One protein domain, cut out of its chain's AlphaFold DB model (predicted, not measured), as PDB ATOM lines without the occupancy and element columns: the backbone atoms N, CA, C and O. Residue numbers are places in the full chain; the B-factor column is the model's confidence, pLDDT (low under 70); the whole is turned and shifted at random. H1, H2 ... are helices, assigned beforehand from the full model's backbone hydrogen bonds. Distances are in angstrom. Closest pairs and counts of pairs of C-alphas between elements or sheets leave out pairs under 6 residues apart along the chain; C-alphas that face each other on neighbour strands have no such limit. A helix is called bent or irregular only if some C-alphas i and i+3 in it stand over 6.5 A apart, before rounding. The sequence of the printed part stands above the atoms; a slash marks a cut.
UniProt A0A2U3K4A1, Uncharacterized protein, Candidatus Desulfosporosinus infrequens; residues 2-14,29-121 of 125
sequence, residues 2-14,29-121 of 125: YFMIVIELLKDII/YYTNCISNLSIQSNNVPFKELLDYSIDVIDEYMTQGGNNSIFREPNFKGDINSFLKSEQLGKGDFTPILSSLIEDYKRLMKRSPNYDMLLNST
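AT A GLANCE: This is residues 2 to 14 and 29 to 121 of the 125 residues of an uncharacterized protein of Candidatus Desulfosporosinus infrequens (UniProt A0A2U3K4A1). What shape does the model show first? Two long helices, H3 and H5, run side by side in opposite ways, and H1 packs across one side of this pair. H6 and H2 lie near the end where H3 begins, while beyond its other end the unnamed stretch of residues 62 to 78 and the short H4 make a head. What is it built of, and how large is it? The printed part has 106 residues with six named helices, H1 to H6 in that order, and no named strand, so the class is all helix. It is compact, with a radius of gyration of the C-alphas of 14.6 A, and elongated, spanning 44 by 25 by 20 A.

HOW THE PARTS SIT: Where does the first helix sit? H1, residues 2 to 14, touches residues 49 to 57 alone of H3, residues 40 to 61, at a steep tilt of 57 degrees; the closest C-alphas, those of Val 6 and Ser 53, are 5.6 A apart. H1 also touches residues 101 to 105 alone of H5, residues 95 to 108, with the C-alphas of Leu 9 and Lys 105 closest at 6.1 A. Which helix is the hub? H3 touches four helices, among them H5, opposite ways at a shallow tilt of 33 degrees, only just short of steep, with the C-alphas of Val 56 and Leu 100 closest at 6.8 A. It touches H2, residues 29 to 37, only at the corner, the C-alphas of Leu 37 and Phe 46 being closest at 5.5 A. What of the last helices? H6, residues 114 to 120, touches residues 42 to 46 alone of H3, with the C-alphas of Pro 45 and Leu 117 closest at 5.2 A. H4, residues 79 to 83, touches no helix. Are the helix backbones intact? Every O i to N i+4 pair is within hydrogen-bond range in H2, H4, H5 and H6; in H1 8 of 9 are, in H3 16 of 18.

IN THESE COORDINATES: Where do the first and last helices lie? H1 begins at C-alpha 2, (-4.491, -22.245, 140.842), and H6 ends at C-alpha 120, (15.509, -21.693, 147.189). How long are the longer helices? From first to last C-alpha H3 is 30.7 A, H5 20.0 A and H1 18.5 A. H3 is irregular, C-alphas 41 and 44 being 7.8 A apart, and has a kink of 30 degrees near residue 47.

THE WHOLE: Is the printed part unbroken? Residues 15 to 28 are not printed, and C-alphas 14 and 29 are 9.8 A apart across the cut. Which links are long? Those from H3 to H4 and from H4 to H5, with 17 and 11 residues, are long. Is confidence low anywhere? No printed residue is under 70, and the mean pLDDT of the printed part is 90.0.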
ATOM      1  N   TYR A   2      -5.882 -22.666 141.111       90.56
ATOM      2  CA  TYR A   2      -4.491 -22.245 140.842       90.56
ATOM      3  C   TYR A   2      -3.506 -22.467 142.002       90.56
ATOM      4  O   TYR A   2      -2.594 -23.280 141.896       90.56
ATOM      5  N   PHE A   3      -3.751 -21.845 143.158       89.88
ATOM      6  CA  PHE A   3      -2.874 -22.013 144.323       89.88
ATOM      7  C   PHE A   3      -2.819 -23.446 144.867       89.88
ATOM      8  O   PHE A   3      -1.820 -23.819 145.467       89.88
ATOM      9  N   MET A   4      -3.852 -24.263 144.650       91.25
ATOM     10  CA  MET A   4      -3.807 -25.678 145.025       91.25
ATOM     11  C   MET A   4      -2.757 -26.412 144.182       91.25
ATOM     12  O   MET A   4      -1.940 -27.123 144.752       91.25
ATOM     13  N   ILE A   5      -2.723 -26.182 142.864       94.56
ATOM     14  CA  ILE A   5      -1.716 -26.778 141.973       94.56
ATOM     15  C   ILE A   5      -0.310 -26.303 142.344       94.56
ATOM     16  O   ILE A   5       0.570 -27.136 142.545       94.56
ATOM     17  N   VAL A   6      -0.123 -24.993 142.542       94.19
ATOM     18  CA  VAL A   6       1.170 -24.425 142.971       94.19
ATOM     19  C   VAL A   6       1.669 -25.109 144.247       94.19
ATOM     20  O   VAL A   6       2.827 -25.508 144.327       94.19
ATOM     21  N   ILE A   7       0.795 -25.275 145.246       90.88
ATOM     22  CA  ILE A   7       1.145 -25.922 146.515       90.88
ATOM     23  C   ILE A   7       1.448 -27.413 146.328       90.88
ATOM     24  O   ILE A   7       2.392 -27.911 146.938       90.88
ATOM     25  N   GLU A   8       0.691 -28.134 145.501       91.81
ATOM     26  CA  GLU A   8       0.939 -29.558 145.235       91.81
ATOM     27  C   GLU A   8       2.275 -29.802 144.519       91.81
ATOM     28  O   GLU A   8       3.000 -30.737 144.868       91.81
ATOM     29  N   LEU A   9       2.644 -28.940 143.569       93.62
ATOM     30  CA  LEU A   9       3.955 -28.987 142.920       93.62
ATOM     31  C   LEU A   9       5.075 -28.588 143.896       93.62
ATOM     32  O   LEU A   9       6.087 -29.284 144.000       93.62
ATOM     33  N   LEU A  10       4.867 -27.529 144.686       91.06
ATOM     34  CA  LEU A  10       5.822 -27.070 145.700       91.06
ATOM     35  C   LEU A  10       6.098 -28.136 146.771       91.06
ATOM     36  O   LEU A  10       7.244 -28.304 147.184       91.06
ATOM     37  N   LYS A  11       5.081 -28.893 147.201       88.69
ATOM     38  CA  LYS A  11       5.249 -30.002 148.155       88.69
ATOM     39  C   LYS A  11       6.273 -31.028 147.672       88.69
ATOM     40  O   LYS A  11       7.105 -31.450 148.470       88.69
ATOM     41  N   ASP A  12       6.245 -31.414 146.394       89.75
ATOM     42  CA  ASP A  12       7.216 -32.379 145.847       89.75
ATOM     43  C   ASP A  12       8.641 -31.804 145.833       89.75
ATOM     44  O   ASP A  12       9.586 -32.535 146.126       89.75
ATOM     45  N   ILE A  13       8.803 -30.500 145.577       89.06
ATOM     46  CA  ILE A  13      10.108 -29.819 145.656       89.06
ATOM     47  C   ILE A  13      10.635 -29.847 147.093       89.06
ATOM     48  O   ILE A  13      11.761 -30.283 147.325       89.06
ATOM     49  N   ILE A  14       9.820 -29.438 148.069       85.25
ATOM     50  CA  ILE A  14      10.240 -29.396 149.475       85.25
ATOM     51  C   ILE A  14      10.588 -30.807 149.974       85.25
ATOM     52  O   ILE A  14      11.613 -30.999 150.625       85.25
ATOM     53  N   TYR A  29       5.514 -23.048 157.175       77.69
ATOM     54  CA  TYR A  29       6.644 -23.412 156.327       77.69
ATOM     55  C   TYR A  29       6.358 -23.161 154.838       77.69
ATOM     56  O   TYR A  29       7.173 -22.561 154.141       77.69
ATOM     57  N   TYR A  30       5.165 -23.519 154.350       80.81
ATOM     58  CA  TYR A  30       4.782 -23.274 152.952       80.81
ATOM     59  C   TYR A  30       4.740 -21.777 152.621       80.81
ATOM     60  O   TYR A  30       5.227 -21.362 151.570       80.81
ATOM     61  N   THR A  31       4.209 -20.957 153.533       81.62
ATOM     62  CA  THR A  31       4.184 -19.494 153.388       81.62
ATOM     63  C   THR A  31       5.598 -18.918 153.340       81.62
ATOM     64  O   THR A  31       5.878 -18.048 152.512       81.62
ATOM     65  N   ASN A  32       6.507 -19.426 154.175       81.56
ATOM     66  CA  ASN A  32       7.908 -19.010 154.183       81.56
ATOM     67  C   ASN A  32       8.621 -19.408 152.886       81.56
ATOM     68  O   ASN A  32       9.313 -18.580 152.298       81.56
ATOM     69  N   CYS A  33       8.408 -20.627 152.380       81.94
ATOM     70  CA  CYS A  33       8.963 -21.051 151.092       81.94
ATOM     71  C   CYS A  33       8.488 -20.164 149.940       81.94
ATOM     72  O   CYS A  33       9.307 -19.737 149.133       81.94
ATOM     73  N   ILE A  34       7.191 -19.852 149.875       84.94
ATOM     74  CA  ILE A  34       6.649 -18.956 148.842       84.94
ATOM     75  C   ILE A  34       7.259 -17.560 148.971       84.94
ATOM     76  O   ILE A  34       7.686 -16.983 147.974       84.94
ATOM     77  N   SER A  35       7.361 -17.043 150.198       84.44
ATOM     78  CA  SER A  35       7.991 -15.747 150.466       84.44
ATOM     79  C   SER A  35       9.446 -15.729 149.989       84.44
ATOM     80  O   SER A  35       9.836 -14.825 149.253       84.44
ATOM     81  N   ASN A  36      10.225 -16.768 150.300       82.81
ATOM     82  CA  ASN A  36      11.618 -16.908 149.865       82.81
ATOM     83  C   ASN A  36      11.760 -17.052 148.343       82.81
ATOM     84  O   ASN A  36      12.681 -16.489 147.748       82.81
ATOM     85  N   LEU A  37      10.855 -17.791 147.701       83.50
ATOM     86  CA  LEU A  37      10.826 -17.954 146.247       83.50
ATOM     87  C   LEU A  37      10.451 -16.648 145.533       83.50
ATOM     88  O   LEU A  37      10.984 -16.364 144.467       83.50
ATOM     89  N   SER A  38       9.602 -15.818 146.143       81.88
ATOM     90  CA  SER A  38       9.205 -14.522 145.580       81.88
ATOM     91  C   SER A  38      10.286 -13.432 145.648       81.88
ATOM     92  O   SER A  38      10.118 -12.363 145.059       81.88
ATOM     93  N   ILE A  39      11.412 -13.681 146.329       83.75
ATOM     94  CA  ILE A  39      12.555 -12.758 146.351       83.75
ATOM     95  C   ILE A  39      13.166 -12.675 144.946       83.75
ATOM     96  O   ILE A  39      13.320 -13.682 144.258       83.75
ATOM     97  N   GLN A  40      13.587 -11.478 144.528       72.25
ATOM     98  CA  GLN A  40      14.077 -11.198 143.171       72.25
ATOM     99  C   GLN A  40      15.198 -12.143 142.690       72.25
ATOM    100  O   GLN A  40      15.246 -12.471 141.506       72.25
ATOM    101  N   SER A  41      16.062 -12.630 143.588       75.56
ATOM    102  CA  SER A  41      17.129 -13.590 143.262       75.56
ATOM    103  C   SER A  41      16.617 -14.962 142.805       75.56
ATOM    104  O   SER A  41      17.338 -15.683 142.127       75.56
ATOM    105  N   ASN A  42      15.382 -15.315 143.166       81.06
ATOM    106  CA  ASN A  42      14.737 -16.593 142.862       81.06
ATOM    107  C   ASN A  42      13.604 -16.441 141.832       81.06
ATOM    108  O   ASN A  42      12.846 -17.381 141.610       81.06
ATOM    109  N   ASN A  43      13.487 -15.282 141.175       82.31
ATOM    110  CA  ASN A  43      12.377 -15.002 140.263       82.31
ATOM    111  C   ASN A  43      12.317 -15.995 139.090       82.31
ATOM    112  O   ASN A  43      11.243 -16.460 138.739       82.31
ATOM    113  N   VAL A  44      13.464 -16.388 138.525       87.12
ATOM    114  CA  VAL A  44      13.512 -17.371 137.425       87.12
ATOM    115  C   VAL A  44      12.948 -18.738 137.846       87.12
ATOM    116  O   VAL A  44      11.956 -19.155 137.251       87.12
ATOM    117  N   PRO A  45      13.496 -19.421 138.875       86.44
ATOM    118  CA  PRO A  45      12.946 -20.700 139.321       86.44
ATOM    119  C   PRO A  45      11.497 -20.577 139.807       86.44
ATOM    120  O   PRO A  45      10.676 -21.448 139.531       86.44
ATOM    121  N   PHE A  46      11.146 -19.486 140.495       90.06
ATOM    122  CA  PHE A  46       9.780 -19.281 140.968       90.06
ATOM    123  C   PHE A  46       8.789 -19.114 139.818       90.06
ATOM    124  O   PHE A  46       7.748 -19.765 139.824       90.06
ATOM    125  N   LYS A  47       9.121 -18.301 138.809       91.69
ATOM    126  CA  LYS A  47       8.300 -18.140 137.609       91.69
ATOM    127  C   LYS A  47       8.072 -19.484 136.930       91.69
ATOM    128  O   LYS A  47       6.945 -19.781 136.574       91.69
ATOM    129  N   GLU A  48       9.096 -20.318 136.831       91.69
ATOM    130  CA  GLU A  48       8.957 -21.635 136.218       91.69
ATOM    131  C   GLU A  48       7.997 -22.561 136.985       91.69
ATOM    132  O   GLU A  48       7.169 -23.225 136.369       91.69
ATOM    133  N   LEU A  49       8.021 -22.562 138.324       93.12
ATOM    134  CA  LEU A  49       6.999 -23.254 139.129       93.12
ATOM    135  C   LEU A  49       5.580 -22.744 138.813       93.12
ATOM    136  O   LEU A  49       4.636 -23.538 138.757       93.12
ATOM    137  N   LEU A  50       5.415 -21.430 138.637       94.44
ATOM    138  CA  LEU A  50       4.125 -20.832 138.289       94.44
ATOM    139  C   LEU A  50       3.702 -21.200 136.861       94.44
ATOM    140  O   LEU A  50       2.552 -21.578 136.672       94.44
ATOM    141  N   ASP A  51       4.624 -21.170 135.899       95.38
ATOM    142  CA  ASP A  51       4.383 -21.537 134.501       95.38
ATOM    143  C   ASP A  51       3.937 -23.011 134.407       95.38
ATOM    144  O   ASP A  51       2.866 -23.291 133.876       95.38
ATOM    145  N   TYR A  52       4.629 -23.944 135.075       96.19
ATOM    146  CA  TYR A  52       4.176 -25.343 135.160       96.19
ATOM    147  C   TYR A  52       2.799 -25.494 135.824       96.19
ATOM    148  O   TYR A  52       2.033 -26.393 135.480       96.19
ATOM    149  N   SER A  53       2.465 -24.633 136.789       96.25
ATOM    150  CA  SER A  53       1.142 -24.646 137.421       96.25
ATOM    151  C   SER A  53       0.045 -24.164 136.468       96.25
ATOM    152  O   SER A  53      -1.080 -24.658 136.548       96.25
ATOM    153  N   ILE A  54       0.358 -23.204 135.592       96.88
ATOM    154  CA  ILE A  54      -0.536 -22.732 134.528       96.88
ATOM    155  C   ILE A  54      -0.736 -23.847 133.504       96.88
ATOM    156  O   ILE A  54      -1.880 -24.177 133.214       96.88
ATOM    157  N   ASP A  55       0.338 -24.496 133.058       97.00
ATOM    158  CA  ASP A  55       0.272 -25.568 132.061       97.00
ATOM    159  C   ASP A  55      -0.628 -26.735 132.513       97.00
ATOM    160  O   ASP A  55      -1.477 -27.200 131.751       97.00
ATOM    161  N   VAL A  56      -0.532 -27.155 133.785       97.19
ATOM    162  CA  VAL A  56      -1.448 -28.157 134.371       97.19
ATOM    163  C   VAL A  56      -2.907 -27.716 134.246       97.19
ATOM    164  O   VAL A  56      -3.781 -28.523 133.934       97.19
ATOM    165  N   ILE A  57      -3.195 -26.448 134.533       96.31
ATOM    166  CA  ILE A  57      -4.561 -25.919 134.513       96.31
ATOM    167  C   ILE A  57      -5.074 -25.819 133.089       96.31
ATOM    168  O   ILE A  57      -6.209 -26.216 132.838       96.31
ATOM    169  N   ASP A  58      -4.259 -25.309 132.177       96.50
ATOM    170  CA  ASP A  58      -4.629 -25.157 130.779       96.50
ATOM    171  C   ASP A  58      -4.911 -26.525 130.161       96.50
ATOM    172  O   ASP A  58      -5.961 -26.721 129.543       96.50
ATOM    173  N   GLU A  59      -4.057 -27.518 130.415       97.12
ATOM    174  CA  GLU A  59      -4.277 -28.887 129.960       97.12
ATOM    175  C   GLU A  59      -5.543 -29.503 130.579       97.12
ATOM    176  O   GLU A  59      -6.367 -30.082 129.864       97.12
ATOM    177  N   TYR A  60      -5.756 -29.312 131.884       96.56
ATOM    178  CA  TYR A  60      -6.935 -29.827 132.582       96.56
ATOM    179  C   TYR A  60      -8.242 -29.167 132.127       96.56
ATOM    180  O   TYR A  60      -9.282 -29.818 132.042       96.56
ATOM    181  N   MET A  61      -8.216 -27.876 131.805       95.25
ATOM    182  CA  MET A  61      -9.399 -27.117 131.389       95.25
ATOM    183  C   MET A  61      -9.658 -27.196 129.880       95.25
ATOM    184  O   MET A  61     -10.741 -26.819 129.423       95.25
ATOM    185  N   THR A  62      -8.709 -27.718 129.098       95.50
ATOM    186  CA  THR A  62      -8.849 -27.863 127.646       95.50
ATOM    187  C   THR A  62      -9.932 -28.882 127.298       95.50
ATOM    188  O   THR A  62      -9.859 -30.063 127.649       95.50
ATOM    189  N   GLN A  63     -10.950 -28.437 126.559       91.75
ATOM    190  CA  GLN A  63     -12.003 -29.308 126.038       91.75
ATOM    191  C   GLN A  63     -11.454 -30.288 125.000       91.75
ATOM    192  O   GLN A  63     -10.640 -29.936 124.153       91.75
ATOM    193  N   GLY A  64     -11.914 -31.539 125.059       89.19
ATOM    194  CA  GLY A  64     -11.480 -32.599 124.144       89.19
ATOM    195  C   GLY A  64     -10.120 -33.222 124.485       89.19
ATOM    196  O   GLY A  64      -9.839 -34.321 124.003       89.19
ATOM    197  N   GLY A  65      -9.329 -32.593 125.363       91.38
ATOM    198  CA  GLY A  65      -8.055 -33.119 125.853       91.38
ATOM    199  C   GLY A  65      -8.199 -34.446 126.602       91.38
ATOM    200  O   GLY A  65      -9.248 -34.751 127.175       91.38
ATOM    201  N   ASN A  66      -7.140 -35.258 126.591       91.00
ATOM    202  CA  ASN A  66      -7.135 -36.549 127.285       91.00
ATOM    203  C   ASN A  66      -7.106 -36.391 128.807       91.00
ATOM    204  O   ASN A  66      -7.803 -37.128 129.498       91.00
ATOM    205  N   ASN A  67      -6.377 -35.390 129.301       94.88
ATOM    206  CA  ASN A  67      -6.235 -35.092 130.723       94.88
ATOM    207  C   ASN A  67      -7.233 -34.028 131.201       94.88
ATOM    208  O   ASN A  67      -6.937 -33.241 132.086       94.88
ATOM    209  N   SER A  68      -8.415 -33.987 130.589       95.75
ATOM    210  CA  SER A  68      -9.384 -32.915 130.785       95.75
ATOM    211  C   SER A  68     -10.353 -33.169 131.945       95.75
ATOM    212  O   SER A  68     -10.823 -34.293 132.127       95.75
ATOM    213  N   ILE A  69     -10.766 -32.103 132.638       95.25
ATOM    214  CA  ILE A  69     -11.841 -32.082 133.642       95.25
ATOM    215  C   ILE A  69     -13.129 -32.733 133.130       95.25
ATOM    216  O   ILE A  69     -13.818 -33.429 133.873       95.25
ATOM    217  N   PHE A  70     -13.440 -32.565 131.842       95.12
ATOM    218  CA  PHE A  70     -14.652 -33.110 131.223       95.12
ATOM    219  C   PHE A  70     -14.642 -34.640 131.126       95.12
ATOM    220  O   PHE A  70     -15.677 -35.238 130.840       95.12
ATOM    221  N   ARG A  71     -13.481 -35.267 131.335       95.06
ATOM    222  CA  ARG A  71     -13.308 -36.721 131.350       95.06
ATOM    223  C   ARG A  71     -13.216 -37.298 132.758       95.06
ATOM    224  O   ARG A  71     -13.117 -38.514 132.893       95.06
ATOM    225  N   GLU A  72     -13.244 -36.462 133.796       95.12
ATOM    226  CA  GLU A  72     -13.227 -36.953 135.170       95.12
ATOM    227  C   GLU A  72     -14.472 -37.809 135.438       95.12
ATOM    228  O   GLU A  72     -15.588 -37.392 135.112       95.12
ATOM    229  N   PRO A  73     -14.331 -38.977 136.087       93.69
ATOM    230  CA  PRO A  73     -15.448 -39.897 136.303       93.69
ATOM    231  C   PRO A  73     -16.563 -39.283 137.160       93.69
ATOM    232  O   PRO A  73     -17.729 -39.645 137.023       93.69
ATOM    233  N   ASN A  74     -16.211 -38.336 138.032       92.81
ATOM    234  CA  ASN A  74     -17.150 -37.660 138.924       92.81
ATOM    235  C   ASN A  74     -17.697 -36.341 138.352       92.81
ATOM    236  O   ASN A  74     -18.487 -35.668 139.021       92.81
ATOM    237  N   PHE A  75     -17.297 -35.945 137.140       94.06
ATOM    238  CA  PHE A  75     -17.780 -34.721 136.509       94.06
ATOM    239  C   PHE A  75     -19.199 -34.906 135.951       94.06
ATOM    240  O   PHE A  75     -19.482 -35.846 135.214       94.06
ATOM    241  N   LYS A  76     -20.112 -33.987 136.299       91.69
ATOM    242  CA  LYS A  76     -21.548 -34.061 135.951       91.69
ATOM    243  C   LYS A  76     -22.039 -32.886 135.096       91.69
ATOM    244  O   LYS A  76     -23.197 -32.496 135.191       91.69
ATOM    245  N   GLY A  77     -21.164 -32.288 134.288       91.44
ATOM    246  CA  GLY A  77     -21.524 -31.214 133.349       91.44
ATOM    247  C   GLY A  77     -21.504 -29.794 133.926       91.44
ATOM    248  O   GLY A  77     -21.402 -28.840 133.161       91.44
ATOM    249  N   ASP A  78     -21.530 -29.629 135.252       93.19
ATOM    250  CA  ASP A  78     -21.414 -28.320 135.907       93.19
ATOM    251  C   ASP A  78     -19.980 -28.063 136.399       93.19
ATOM    252  O   ASP A  78     -19.570 -28.519 137.469       93.19
ATOM    253  N   ILE A  79     -19.221 -27.294 135.611       92.12
ATOM    254  CA  ILE A  79     -17.837 -26.897 135.915       92.12
ATOM    255  C   ILE A  79     -17.756 -26.098 137.216       92.12
ATOM    256  O   ILE A  79     -16.865 -26.333 138.032       92.12
ATOM    257  N   ASN A  80     -18.672 -25.155 137.433       90.69
ATOM    258  CA  ASN A  80     -18.587 -24.245 138.572       90.69
ATOM    259  C   ASN A  80     -18.798 -24.992 139.884       90.69
ATOM    260  O   ASN A  80     -18.050 -24.779 140.839       90.69
ATOM    261  N   SER A  81     -19.794 -25.873 139.924       91.31
ATOM    262  CA  SER A  81     -20.045 -26.713 141.094       91.31
ATOM    263  C   SER A  81     -18.909 -27.711 141.317       91.31
ATOM    264  O   SER A  81     -18.487 -27.910 142.455       91.31
ATOM    265  N   PHE A  82     -18.351 -28.280 140.245       92.69
ATOM    266  CA  PHE A  82     -17.233 -29.217 140.347       92.69
ATOM    267  C   PHE A  82     -15.965 -28.559 140.910       92.69
ATOM    268  O   PHE A  82     -15.382 -29.066 141.864       92.69
ATOM    269  N   LEU A  83     -15.574 -27.390 140.390       90.56
ATOM    270  CA  LEU A  83     -14.385 -26.659 140.850       90.56
ATOM    271  C   LEU A  83     -14.521 -26.095 142.271       90.56
ATOM    272  O   LEU A  83     -13.514 -25.806 142.919       90.56
ATOM    273  N   LYS A  84     -15.752 -25.910 142.754       89.06
ATOM    274  CA  LYS A  84     -16.043 -25.487 144.133       89.06
ATOM    275  C   LYS A  84     -16.180 -26.660 145.102       89.06
ATOM    276  O   LYS A  84     -16.293 -26.426 146.302       89.06
ATOM    277  N   SER A  85     -16.183 -27.897 144.607       89.25
ATOM    278  CA  SER A  85     -16.271 -29.085 145.448       89.25
ATOM    279  C   SER A  85     -15.092 -29.148 146.416       89.25
ATOM    280  O   SER A  85     -13.935 -29.056 146.009       89.25
ATOM    281  N   GLU A  86     -15.365 -29.416 147.693       84.38
ATOM    282  CA  GLU A  86     -14.328 -29.709 148.698       84.38
ATOM    283  C   GLU A  86     -13.556 -31.006 148.404       84.38
ATOM    284  O   GLU A  86     -12.594 -31.353 149.094       84.38
ATOM    285  N   GLN A  87     -14.010 -31.773 147.413       85.94
ATOM    286  CA  GLN A  87     -13.352 -32.985 146.951       85.94
ATOM    287  C   GLN A  87     -12.386 -32.724 145.787       85.94
ATOM    288  O   GLN A  87     -11.641 -33.631 145.425       85.94
ATOM    289  N   LEU A  88     -12.349 -31.507 145.224       87.94
ATOM    290  CA  LEU A  88     -11.390 -31.143 144.180       87.94
ATOM    291  C   LEU A  88      -9.952 -31.389 144.662       87.94
ATOM    292  O   LEU A  88      -9.568 -30.941 145.742       87.94
ATOM    293  N   GLY A  89      -9.157 -32.097 143.857       80.62
ATOM    294  CA  GLY A  89      -7.775 -32.437 144.193       80.62
ATOM    295  C   GLY A  89      -7.629 -33.652 145.118       80.62
ATOM    296  O   GLY A  89      -6.508 -34.002 145.476       80.62
ATOM    297  N   LYS A  90      -8.725 -34.323 145.506       85.38
ATOM    298  CA  LYS A  90      -8.651 -35.624 146.188       85.38
ATOM    299  C   LYS A  90      -8.497 -36.732 145.150       85.38
ATOM    300  O   LYS A  90      -9.289 -36.791 144.212       85.38
ATOM    301  N   GLY A  91      -7.524 -37.624 145.362       78.75
ATOM    302  CA  GLY A  91      -7.138 -38.689 144.423       78.75
ATOM    303  C   GLY A  91      -8.306 -39.481 143.836       78.75
ATOM    304  O   GLY A  91      -8.383 -39.651 142.624       78.75
ATOM    305  N   ASP A  92      -9.259 -39.881 144.676       86.12
ATOM    306  CA  ASP A  92     -10.413 -40.677 144.238       86.12
ATOM    307  C   ASP A  92     -11.497 -39.847 143.532       86.12
ATOM    308  O   ASP A  92     -12.297 -40.378 142.759       86.12
ATOM    309  N   PHE A  93     -11.555 -38.537 143.795       91.56
ATOM    310  CA  PHE A  93     -12.574 -37.656 143.225       91.56
ATOM    311  C   PHE A  93     -12.141 -37.058 141.883       91.56
ATOM    312  O   PHE A  93     -12.943 -37.003 140.951       91.56
ATOM    313  N   THR A  94     -10.877 -36.646 141.786       93.62
ATOM    314  CA  THR A  94     -10.253 -36.098 140.573       93.62
ATOM    315  C   THR A  94      -8.993 -36.890 140.208       93.62
ATOM    316  O   THR A  94      -7.871 -36.382 140.368       93.62
ATOM    317  N   PRO A  95      -9.132 -38.166 139.800       94.94
ATOM    318  CA  PRO A  95      -7.994 -39.018 139.468       94.94
ATOM    319  C   PRO A  95      -7.200 -38.512 138.261       94.94
ATOM    320  O   PRO A  95      -5.976 -38.638 138.260       94.94
ATOM    321  N   ILE A  96      -7.853 -37.897 137.264       96.06
ATOM    322  CA  ILE A  96      -7.147 -37.356 136.092       96.06
ATOM    323  C   ILE A  96      -6.283 -36.172 136.511       96.06
ATOM    324  O   ILE A  96      -5.094 -36.150 136.198       96.06
ATOM    325  N   LEU A  97      -6.838 -35.238 137.292       96.12
ATOM    326  CA  LEU A  97      -6.064 -34.122 137.836       96.12
ATOM    327  C   LEU A  97      -4.873 -34.603 138.671       96.12
ATOM    328  O   LEU A  97      -3.778 -34.055 138.574       96.12
ATOM    329  N   SER A  98      -5.078 -35.642 139.482       95.12
ATOM    330  CA  SER A  98      -4.027 -36.199 140.338       95.12
ATOM    331  C   SER A  98      -2.898 -36.807 139.507       95.12
ATOM    332  O   SER A  98      -1.731 -36.531 139.770       95.12
ATOM    333  N   SER A  99      -3.235 -37.577 138.466       95.44
ATOM    334  CA  SER A  99      -2.247 -38.120 137.526       95.44
ATOM    335  C   SER A  99      -1.491 -37.014 136.792       95.44
ATOM    336  O   SER A  99      -0.268 -37.073 136.685       95.44
ATOM    337  N   LEU A 100      -2.206 -35.984 136.335       96.44
ATOM    338  CA  LEU A 100      -1.623 -34.851 135.629       96.44
ATOM    339  C   LEU A 100      -0.617 -34.096 136.509       96.44
ATOM    340  O   LEU A 100       0.495 -33.805 136.080       96.44
ATOM    341  N   ILE A 101      -0.953 -33.846 137.774       96.25
ATOM    342  CA  ILE A 101      -0.020 -33.242 138.734       96.25
ATOM    343  C   ILE A 101       1.248 -34.102 138.886       96.25
ATOM    344  O   ILE A 101       2.353 -33.561 138.916       96.25
ATOM    345  N   GLU A 102       1.129 -35.432 138.950       95.38
ATOM    346  CA  GLU A 102       2.291 -36.333 139.022       95.38
ATOM    347  C   GLU A 102       3.145 -36.328 137.743       95.38
ATOM    348  O   GLU A 102       4.374 -36.453 137.812       95.38
ATOM    349  N   ASP A 103       2.536 -36.146 136.571       96.50
ATOM    350  CA  ASP A 103       3.259 -35.942 135.312       96.50
ATOM    351  C   ASP A 103       4.076 -34.651 135.351       96.50
ATOM    352  O   ASP A 103       5.281 -34.667 135.079       96.50
ATOM    353  N   TYR A 104       3.475 -33.551 135.798       96.56
ATOM    354  CA  TYR A 104       4.163 -32.266 135.886       96.56
ATOM    355  C   TYR A 104       5.243 -32.245 136.971       96.56
ATOM    356  O   TYR A 104       6.332 -31.729 136.726       96.56
ATOM    357  N   LYS A 105       5.052 -32.927 138.108       95.25
ATOM    358  CA  LYS A 105       6.138 -33.171 139.080       95.25
ATOM    359  C   LYS A 105       7.330 -33.886 138.436       95.25
ATOM    360  O   LYS A 105       8.480 -33.627 138.794       95.25
ATOM    361  N   ARG A 106       7.090 -34.822 137.511       95.06
ATOM    362  CA  ARG A 106       8.158 -35.522 136.771       95.06
ATOM    363  C   ARG A 106       8.818 -34.631 135.722       95.06
ATOM    364  O   ARG A 106      10.036 -34.711 135.574       95.06
ATOM    365  N   LEU A 107       8.049 -33.796 135.026       94.31
ATOM    366  CA  LEU A 107       8.567 -32.838 134.048       94.31
ATOM    367  C   LEU A 107       9.438 -31.768 134.711       94.31
ATOM    368  O   LEU A 107      10.563 -31.556 134.267       94.31
ATOM    369  N   MET A 108       8.985 -31.194 135.827       93.00
ATOM    370  CA  MET A 108       9.732 -30.192 136.596       93.00
ATOM    371  C   MET A 108      11.132 -30.662 136.992       93.00
ATOM    372  O   MET A 108      12.079 -29.890 136.933       93.00
ATOM    373  N   LYS A 109      11.303 -31.944 137.337       90.62
ATOM    374  CA  LYS A 109      12.619 -32.520 137.693       90.62
ATOM    375  C   LYS A 109      13.628 -32.505 136.556       90.62
ATOM    376  O   LYS A 109      14.819 -32.665 136.792       90.62
ATOM    377  N   ARG A 110      13.144 -32.405 135.321       89.81
ATOM    378  CA  ARG A 110      13.970 -32.354 134.114       89.81
ATOM    379  C   ARG A 110      14.249 -30.916 133.683       89.81
ATOM    380  O   ARG A 110      14.964 -30.725 132.703       89.81
ATOM    381  N   SER A 111      13.696 -29.930 134.391       89.38
ATOM    382  CA  SER A 111      13.984 -28.525 134.142       89.38
ATOM    383  C   SER A 111      15.446 -28.197 134.481       89.38
ATOM    384  O   SER A 111      15.934 -28.607 135.538       89.38
ATOM    385  N   PRO A 112      16.126 -27.382 133.653       87.31
ATOM    386  CA  PRO A 112      17.446 -26.842 133.966       87.31
ATOM    387  C   PRO A 112      17.511 -26.061 135.287       87.31
ATOM    388  O   PRO A 112      18.561 -26.048 135.926       87.31
ATOM    389  N   ASN A 113      16.418 -25.420 135.717       87.50
ATOM    390  CA  ASN A 113      16.412 -24.603 136.936       87.50
ATOM    391  C   ASN A 113      15.902 -25.370 138.165       87.50
ATOM    392  O   ASN A 113      15.717 -24.776 139.232       87.50
ATOM    393  N   TYR A 114      15.687 -26.683 138.054       88.38
ATOM    394  CA  TYR A 114      15.165 -27.498 139.149       88.38
ATOM    395  C   TYR A 114      16.067 -27.477 140.395       88.38
ATOM    396  O   TYR A 114      15.581 -27.355 141.519       88.38
ATOM    397  N   ASP A 115      17.388 -27.505 140.215       86.50
ATOM    398  CA  ASP A 115      18.333 -27.418 141.334       86.50
ATOM    399  C   ASP A 115      18.293 -26.047 142.023       86.50
ATOM    400  O   ASP A 115      18.451 -25.946 143.243       86.50
ATOM    401  N   MET A 116      18.035 -24.979 141.261       85.94
ATOM    402  CA  MET A 116      17.836 -23.643 141.824       85.94
ATOM    403  C   MET A 116      16.550 -23.605 142.653       85.94
ATOM    404  O   MET A 116      16.597 -23.157 143.795       85.94
ATOM    405  N   LEU A 117      15.448 -24.162 142.130       84.56
ATOM    406  CA  LEU A 117      14.182 -24.339 142.854       84.56
ATOM    407  C   LEU A 117      14.387 -25.067 144.191       84.56
ATOM    408  O   LEU A 117      13.944 -24.575 145.228       84.56
ATOM    409  N   LEU A 118      15.102 -26.197 144.183       86.69
ATOM    410  CA  LEU A 118      15.401 -26.976 145.390       86.69
ATOM    411  C   LEU A 118      16.227 -26.198 146.415       86.69
ATOM    412  O   LEU A 118      16.044 -26.369 147.619       86.69
ATOM    413  N   ASN A 119      17.175 -25.379 145.964       83.00
ATOM    414  CA  ASN A 119      18.017 -24.597 146.863       83.00
ATOM    415  C   ASN A 119      17.268 -23.399 147.454       83.00
ATOM    416  O   ASN A 119      17.488 -23.070 148.616       83.00
ATOM    417  N   SER A 120      16.351 -22.790 146.703       78.19
ATOM    418  CA  SER A 120      15.509 -21.693 147.189       78.19
ATOM    419  C   SER A 120      14.515 -22.127 148.274       78.19
ATOM    420  O   SER A 120      14.072 -21.286 149.058       78.19
ATOM    421  N   THR A 121      14.162 -23.417 148.343       78.19
ATOM    422  CA  THR A 121      13.269 -23.965 149.380       78.19
ATOM    423  C   THR A 121      13.995 -24.466 150.625       78.19
ATOM    424  O   THR A 121      13.326 -24.818 151.597       78.19
TER     425      THR A 121